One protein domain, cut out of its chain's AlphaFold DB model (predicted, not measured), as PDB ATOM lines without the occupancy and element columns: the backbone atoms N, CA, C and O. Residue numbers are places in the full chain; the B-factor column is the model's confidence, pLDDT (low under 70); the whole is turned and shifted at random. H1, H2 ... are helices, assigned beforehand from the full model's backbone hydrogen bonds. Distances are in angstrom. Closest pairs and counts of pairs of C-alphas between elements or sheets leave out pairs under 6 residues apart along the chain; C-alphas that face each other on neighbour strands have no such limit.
ATOM      1  N   GLN A  22      62.272 126.913 135.052       84.12
ATOM      2  CA  GLN A  22      63.581 127.511 134.766       84.12
ATOM      3  C   GLN A  22      64.098 128.403 135.908       84.12
ATOM      4  O   GLN A  22      65.270 128.350 136.269       84.12
ATOM      5  N   GLU A  23      63.219 129.209 136.510       84.56
ATOM      6  CA  GLU A  23      63.574 130.078 137.638       84.56
ATOM      7  C   GLU A  23      63.861 129.255 138.902       84.56
ATOM      8  O   GLU A  23      64.739 129.602 139.696       84.56
ATOM      9  N   ARG A  24      63.160 128.128 139.082       78.56
ATOM     10  CA  ARG A  24      63.422 127.203 140.193       78.56
ATOM     11  C   ARG A  24      64.801 126.558 140.074       78.56
ATOM     12  O   ARG A  24      65.543 126.550 141.056       78.56
ATOM     13  N   ASP A  25      65.165 126.097 138.882       82.12
ATOM     14  CA  ASP A  25      66.472 125.479 138.637       82.12
ATOM     15  C   ASP A  25      67.617 126.482 138.823       82.12
ATOM     16  O   ASP A  25      68.616 126.175 139.480       82.12
ATOM     17  N   ARG A  26      67.440 127.724 138.350       87.12
ATOM     18  CA  ARG A  26      68.398 128.813 138.584       87.12
ATOM     19  C   ARG A  26      68.637 129.048 140.077       87.12
ATOM     20  O   ARG A  26      69.786 129.110 140.511       87.12
ATOM     21  N   ARG A  27      67.568 129.117 140.878       83.12
ATOM     22  CA  ARG A  27      67.676 129.295 142.336       83.12
ATOM     23  C   ARG A  27      68.387 128.135 143.018       83.12
ATOM     24  O   ARG A  27      69.165 128.375 143.939       83.12
ATOM     25  N   LEU A  28      68.158 126.901 142.570       79.31
ATOM     26  CA  LEU A  28      68.883 125.736 143.084       79.31
ATOM     27  C   LEU A  28      70.377 125.814 142.753       79.31
ATOM     28  O   LEU A  28      71.208 125.552 143.625       79.31
ATOM     29  N   CYS A  29      70.737 126.227 141.535       83.38
ATOM     30  CA  CYS A  29      72.133 126.466 141.167       83.38
ATOM     31  C   CYS A  29      72.783 127.542 142.048       83.38
ATOM     32  O   CYS A  29      73.891 127.332 142.545       83.38
ATOM     33  N   ASP A  30      72.097 128.659 142.292       86.69
ATOM     34  CA  ASP A  30      72.613 129.747 143.129       86.69
ATOM     35  C   ASP A  30      72.753 129.324 144.601       86.69
ATOM     36  O   ASP A  30      73.757 129.629 145.251       86.69
ATOM     37  N   GLN A  31      71.797 128.550 145.127       82.94
ATOM     38  CA  GLN A  31      71.871 127.984 146.478       82.94
ATOM     39  C   GLN A  31      73.032 127.002 146.629       82.94
ATOM     40  O   GLN A  31      73.764 127.083 147.616       82.94
ATOM     41  N   ARG A  32      73.250 126.121 145.644       82.38
ATOM     42  CA  ARG A  32      74.388 125.188 145.644       82.38
ATOM     43  C   ARG A  32      75.728 125.920 145.619       82.38
ATOM     44  O   ARG A  32      76.645 125.511 146.321       82.38
ATOM     45  N   LYS A  33      75.837 127.015 144.857       87.00
ATOM     46  CA  LYS A  33      77.046 127.859 144.835       87.00
ATOM     47  C   LYS A  33      77.288 128.553 146.176       87.00
ATOM     48  O   LYS A  33      78.423 128.615 146.632       87.00
ATOM     49  N   ARG A  34      76.228 129.068 146.810       85.25
ATOM     50  CA  ARG A  34      76.317 129.801 148.084       85.25
ATOM     51  C   ARG A  34      76.577 128.892 149.290       85.25
ATOM     52  O   ARG A  34      77.188 129.335 150.256       85.25
ATOM     53  N   LEU A  35      76.097 127.651 149.257       82.56
ATOM     54  CA  LEU A  35      76.213 126.679 150.348       82.56
ATOM     55  C   LEU A  35      77.312 125.643 150.059       82.56
ATOM     56  O   LEU A  35      77.076 124.435 150.111       82.56
ATOM     57  N   SER A  36      78.525 126.111 149.753       75.44
ATOM     58  CA  SER A  36      79.689 125.241 149.558       75.44
ATOM     59  C   SER A  36      79.987 124.464 150.849       75.44
ATOM     60  O   SER A  36      80.364 125.057 151.856       75.44
ATOM     61  N   GLY A  37      79.778 123.146 150.833       77.12
ATOM     62  CA  GLY A  37      79.957 122.258 151.993       77.12
ATOM     63  C   GLY A  37      78.694 121.489 152.387       77.12
ATOM     64  O   GLY A  37      78.793 120.422 152.989       77.12
ATOM     65  N   LEU A  38      77.511 121.963 151.979       72.44
ATOM     66  CA  LEU A  38      76.277 121.184 152.051       72.44
ATOM     67  C   LEU A  38      76.040 120.511 150.705       72.44
ATOM     68  O   LEU A  38      75.692 121.141 149.706       72.44
ATOM     69  N   LEU A  39      76.242 119.198 150.682       71.31
ATOM     70  CA  LEU A  39      76.006 118.379 149.507       71.31
ATOM     71  C   LEU A  39      74.490 118.165 149.341       71.31
ATOM     72  O   LEU A  39      73.925 117.180 149.814       71.31
ATOM     73  N   ILE A  40      73.820 119.118 148.693       73.94
ATOM     74  CA  ILE A  40      72.412 118.994 148.300       73.94
ATOM     75  C   ILE A  40      72.358 118.017 147.116       73.94
ATOM     76  O   ILE A  40      72.563 118.409 145.965       73.94
ATOM     77  N   LYS A  41      72.161 116.728 147.402       76.81
ATOM     78  CA  LYS A  41      72.008 115.658 146.404       76.81
ATOM     79  C   LYS A  41      70.681 114.960 146.641       76.81
ATOM     80  O   LYS A  41      70.458 114.531 147.760       76.81
ATOM     81  N   HIS A  42      69.877 114.819 145.586       67.81
ATOM     82  CA  HIS A  42      68.653 114.007 145.436       67.81
ATOM     83  C   HIS A  42      67.901 113.624 146.731       67.81
ATOM     84  O   HIS A  42      66.876 114.236 147.013       67.81
ATOM     85  N   ALA A  43      68.425 112.712 147.556       71.94
ATOM     86  CA  ALA A  43      67.849 112.332 148.848       71.94
ATOM     87  C   ALA A  43      67.703 113.485 149.871       71.94
ATOM     88  O   ALA A  43      66.790 113.476 150.692       71.94
ATOM     89  N   THR A  44      68.591 114.484 149.847       77.62
ATOM     90  CA  THR A  44      68.565 115.645 150.757       77.62
ATOM     91  C   THR A  44      67.935 116.886 150.134       77.62
ATOM     92  O   THR A  44      67.904 117.945 150.765       77.62
ATOM     93  N   GLU A  45      67.426 116.789 148.902       85.62
ATOM     94  CA  GLU A  45      66.705 117.898 148.287       85.62
ATOM     95  C   GLU A  45      65.333 118.060 148.954       85.62
ATOM     96  O   GLU A  45      64.562 117.099 148.997       85.62
ATOM     97  N   PRO A  46      64.993 119.251 149.480       91.44
ATOM     98  CA  PRO A  46      63.665 119.492 150.022       91.44
ATOM     99  C   PRO A  46      62.619 119.455 148.902       91.44
ATOM    100  O   PRO A  46      62.889 119.882 147.775       91.44
ATOM    101  N   ALA A  47      61.410 118.995 149.222       91.94
ATOM    102  CA  ALA A  47      60.269 119.077 148.316       91.94
ATOM    103  C   ALA A  47      60.033 120.523 147.844       91.94
ATOM    104  O   ALA A  47      60.166 121.483 148.612       91.94
ATOM    105  N   LEU A  48      59.625 120.693 146.590       88.12
ATOM    106  CA  LEU A  48      59.357 121.997 145.977       88.12
ATOM    107  C   LEU A  48      58.248 122.742 146.718       88.12
ATOM    108  O   LEU A  48      58.381 123.931 147.001       88.12
ATOM    109  N   MET A  49      57.209 122.016 147.133       88.88
ATOM    110  CA  MET A  49      56.132 122.550 147.973       88.88
ATOM    111  C   MET A  49      56.648 123.137 149.295       88.88
ATOM    112  O   MET A  49      56.113 124.130 149.794       88.88
ATOM    113  N   LEU A  50      57.695 122.540 149.876       91.38
ATOM    114  CA  LEU A  50      58.311 123.038 151.102       91.38
ATOM    115  C   LEU A  50      59.061 124.345 150.828       91.38
ATOM    116  O   LEU A  50      58.890 125.316 151.566       91.38
ATOM    117  N   VAL A  51      59.837 124.391 149.742       91.06
ATOM    118  CA  VAL A  51      60.559 125.598 149.309       91.06
ATOM    119  C   VAL A  51      59.589 126.751 149.054       91.06
ATOM    120  O   VAL A  51      59.791 127.841 149.590       91.06
ATOM    121  N   ASP A  52      58.506 126.511 148.314       89.56
ATOM    122  CA  ASP A  52      57.494 127.527 148.010       89.56
ATOM    123  C   ASP A  52      56.835 128.067 149.289       89.56
ATOM    124  O   ASP A  52      56.654 129.280 149.435       89.56
ATOM    125  N   LYS A  53      56.578 127.198 150.277       92.56
ATOM    126  CA  LYS A  53      56.060 127.607 151.589       92.56
ATOM    127  C   LYS A  53      57.030 128.526 152.339       92.56
ATOM    128  O   LYS A  53      56.595 129.529 152.905       92.56
ATOM    129  N   PHE A  54      58.332 128.230 152.339       92.19
ATOM    130  CA  PHE A  54      59.338 129.104 152.959       92.19
ATOM    131  C   PHE A  54      59.512 130.426 152.208       92.19
ATOM    132  O   PHE A  54      59.665 131.470 152.841       92.19
ATOM    133  N   VAL A  55      59.427 130.408 150.878       90.25
ATOM    134  CA  VAL A  55      59.440 131.632 150.064       90.25
ATOM    135  C   VAL A  55      58.218 132.500 150.371       90.25
ATOM    136  O   VAL A  55      58.367 133.712 150.519       90.25
ATOM    137  N   LYS A  56      57.031 131.900 150.522       90.50
ATOM    138  CA  LYS A  56      55.810 132.605 150.939       90.50
ATOM    139  C   LYS A  56      55.972 133.231 152.324       90.50
ATOM    140  O   LYS A  56      55.780 134.430 152.467       90.50
ATOM    141  N   MET A  57      56.455 132.466 153.305       94.62
ATOM    142  CA  MET A  57      56.752 132.980 154.652       94.62
ATOM    143  C   MET A  57      57.743 134.151 154.643       94.62
ATOM    144  O   MET A  57      57.553 135.131 155.364       94.62
ATOM    145  N   ALA A  58      58.781 134.074 153.805       90.69
ATOM    146  CA  ALA A  58      59.759 135.147 153.653       90.69
ATOM    147  C   ALA A  58      59.147 136.411 153.024       90.69
ATOM    148  O   ALA A  58      59.443 137.513 153.478       90.69
ATOM    149  N   ARG A  59      58.282 136.261 152.010       90.38
ATOM    150  CA  ARG A  59      57.570 137.382 151.366       90.38
ATOM    151  C   ARG A  59      56.568 138.045 152.305       90.38
ATOM    152  O   ARG A  59      56.538 139.267 152.394       90.38
ATOM    153  N   ASP A  60      55.809 137.240 153.036       94.25
ATOM    154  CA  ASP A  60      54.766 137.706 153.951       94.25
ATOM    155  C   ASP A  60      55.343 138.225 155.282       94.25
ATOM    156  O   ASP A  60      54.596 138.676 156.153       94.25
ATOM    157  N   ALA A  61      56.670 138.136 155.464       93.25
ATOM    158  CA  ALA A  61      57.378 138.418 156.712       93.25
ATOM    159  C   ALA A  61      56.737 137.717 157.927       93.25
ATOM    160  O   ALA A  61      56.726 138.249 159.041       93.25
ATOM    161  N   CYS A  62      56.193 136.512 157.713       92.69
ATOM    162  CA  CYS A  62      55.536 135.720 158.741       92.69
ATOM    163  C   CYS A  62      56.255 134.379 158.923       92.69
ATOM    164  O   CYS A  62      56.373 133.563 158.012       92.69
ATOM    165  N   LEU A  63      56.757 134.142 160.132       92.56
ATOM    166  CA  LEU A  63      57.412 132.890 160.494       92.56
ATOM    167  C   LEU A  63      56.354 131.948 161.069       92.56
ATOM    168  O   LEU A  63      55.966 132.066 162.231       92.56
ATOM    169  N   SER A  64      55.849 131.039 160.234       93.88
ATOM    170  CA  SER A  64      54.920 129.993 160.668       93.88
ATOM    171  C   SER A  64      55.672 128.694 160.958       93.88
ATOM    172  O   SER A  64      56.627 128.342 160.266       93.88
ATOM    173  N   TYR A  65      55.252 127.970 161.996       94.62
ATOM    174  CA  TYR A  65      55.823 126.662 162.303       94.62
ATOM    175  C   TYR A  65      55.460 125.654 161.203       94.62
ATOM    176  O   TYR A  65      54.282 125.464 160.883       94.62
ATOM    177  N   VAL A  66      56.469 124.989 160.636       94.69
ATOM    178  CA  VAL A  66      56.285 123.887 159.687       94.69
ATOM    179  C   VAL A  66      56.543 122.572 160.426       94.69
ATOM    180  O   VAL A  66      57.663 122.361 160.892       94.69
ATOM    181  N   PRO A  67      55.532 121.695 160.581       92.56
ATOM    182  CA  PRO A  67      55.723 120.422 161.263       92.56
ATOM    183  C   PRO A  67      56.682 119.534 160.470       92.56
ATOM    184  O   PRO A  67      56.640 119.521 159.241       92.56
ATOM    185  N   LEU A  68      57.498 118.743 161.170       88.06
ATOM    186  CA  LEU A  68      58.472 117.840 160.541       88.06
ATOM    187  C   LEU A  68      57.814 116.825 159.595       88.06
ATOM    188  O   LEU A  68      58.415 116.442 158.601       88.06
ATOM    189  N   SER A  69      56.556 116.451 159.844       89.12
ATOM    190  CA  SER A  69      55.775 115.587 158.950       89.12
ATOM    191  C   SER A  69      55.437 116.224 157.596       89.12
ATOM    192  O   SER A  69      55.082 115.506 156.667       89.12
ATOM    193  N   ALA A  70      55.527 117.551 157.474       89.38
ATOM    194  CA  ALA A  70      55.360 118.274 156.214       89.38
ATOM    195  C   ALA A  70      56.699 118.551 155.509       89.38
ATOM    196  O   ALA A  70      56.703 119.049 154.382       89.38
ATOM    197  N   CYS A  71      57.829 118.244 156.152       92.25
ATOM    198  CA  CYS A  71      59.155 118.358 155.560       92.25
ATOM    199  C   CYS A  71      59.456 117.099 154.738       92.25
ATOM    200  O   CYS A  71      60.162 116.207 155.197       92.25
ATOM    201  N   ALA A  72      58.877 117.018 153.541       90.94
ATOM    202  CA  ALA A  72      59.127 115.924 152.608       90.94
ATOM    203  C   ALA A  72      60.413 116.157 151.799       90.94
ATOM    204  O   ALA A  72      60.768 117.305 151.497       90.94
ATOM    205  N   SER A  73      61.084 115.068 151.426       92.81
ATOM    206  CA  SER A  73      62.151 115.116 150.427       92.81
ATOM    207  C   SER A  73      61.562 115.234 149.016       92.81
ATOM    208  O   SER A  73      60.382 114.958 148.775       92.81
ATOM    209  N   ARG A  74      62.387 115.633 148.049       88.00
ATOM    210  CA  ARG A  74      62.003 115.682 146.635       88.00
ATOM    211  C   ARG A  74      61.658 114.291 146.093       88.00
ATOM    212  O   ARG A  74      60.761 114.168 145.264       88.00
ATOM    213  N   GLU A  75      62.339 113.250 146.566       86.81
ATOM    214  CA  GLU A  75      62.043 111.857 146.208       86.81
ATOM    215  C   GLU A  75      60.662 111.425 146.732       86.81
ATOM    216  O   GLU A  75      59.888 110.795 146.003       86.81
ATOM    217  N   ASP A  76      60.299 111.842 147.948       87.25
ATOM    218  CA  ASP A  76      58.961 111.609 148.508       87.25
ATOM    219  C   ASP A  76      57.878 112.351 147.714       87.25
ATOM    220  O   ASP A  76      56.804 111.809 147.463       87.25
ATOM    221  N   GLU A  77      58.147 113.580 147.272       87.12
ATOM    222  CA  GLU A  77      57.215 114.341 146.433       87.12
ATOM    223  C   GLU A  77      56.984 113.658 145.076       87.12
ATOM    224  O   GLU A  77      55.837 113.502 144.648       87.12
ATOM    225  N   MET A  78      58.057 113.197 144.422       84.44
ATOM    226  CA  MET A  78      57.956 112.486 143.142       84.44
ATOM    227  C   MET A  78      57.258 111.130 143.281       84.44
ATOM    228  O   MET A  78      56.507 110.739 142.390       84.44
ATOM    229  N   SER A  79      57.473 110.414 144.386       84.19
ATOM    230  CA  SER A  79      56.849 109.104 144.620       84.19
ATOM    231  C   SER A  79      55.389 109.202 145.082       84.19
ATOM    232  O   SER A  79      54.570 108.349 144.731       84.19
ATOM    233  N   CYS A  80      55.021 110.262 145.812       76.50
ATOM    234  CA  CYS A  80      53.643 110.535 146.228       76.50
ATOM    235  C   CYS A  80      52.775 111.152 145.123       76.50
ATOM    236  O   CYS A  80      51.542 111.115 145.239       76.50
ATOM    237  N   ALA A  81      53.376 111.679 144.050       75.44
ATOM    238  CA  ALA A  81      52.674 112.098 142.840       75.44
ATOM    239  C   ALA A  81      52.104 110.863 142.122       75.44
ATOM    240  O   ALA A  81      52.660 110.351 141.152       75.44
TER     241      ALA A  81
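AT A GLANCE: This is residues 22 to 81 of the 422 residues of the protein "HMG box domain-containing protein" of Symbiodinium microadriaticum (UniProt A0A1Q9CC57). Look for three separate helices strung on two long loops: H1 is set off on its own, while H2 and H3 come near each other where each begins. Residues 60 to 73 fold back past H2 to reach H3, and residues 33 to 39 stick out. The printed part has 60 residues with three named helices, H1, H2, H3 in order, and no named strand; its class is all helix. It is only just compact, close to loose, with a radius of gyration of the C-alphas of 12.4 A and spans of 28 by 27 by 24 A.

HOW THE PARTS SIT: Start with H1, residues 22 to 34; it is apart from H2, residues 48 to 59, and from H3, residues 74 to 80. H2 and H3 are close but not clearly touching; their closest C-alphas, of Leu 48 and Arg 74, are 6.9 A apart. They run opposite ways at a steep tilt of 60 degrees. In H1, H2 and H3 every O i to N i+4 pair is within hydrogen-bond range.

IN THESE COORDINATES: Find C-alpha 22 at (63.581, 127.511, 134.766); from there H1 runs 18.6 A to C-alpha 34. H2 runs 16.4 A from C-alpha 48 to C-alpha 59. H3 runs 9.8 A from C-alpha 74 and ends at C-alpha 80, (53.643, 110.535, 146.228).

THE WHOLE: The C-alphas farthest apart, of Ala 61 and Ser 79, are 31.7 A apart. The printed part has no cut, and both links are long, with 13 and 14 residues. Mean pLDDT of the printed part is 85.9; look at His 42 for the one printed residue under 70.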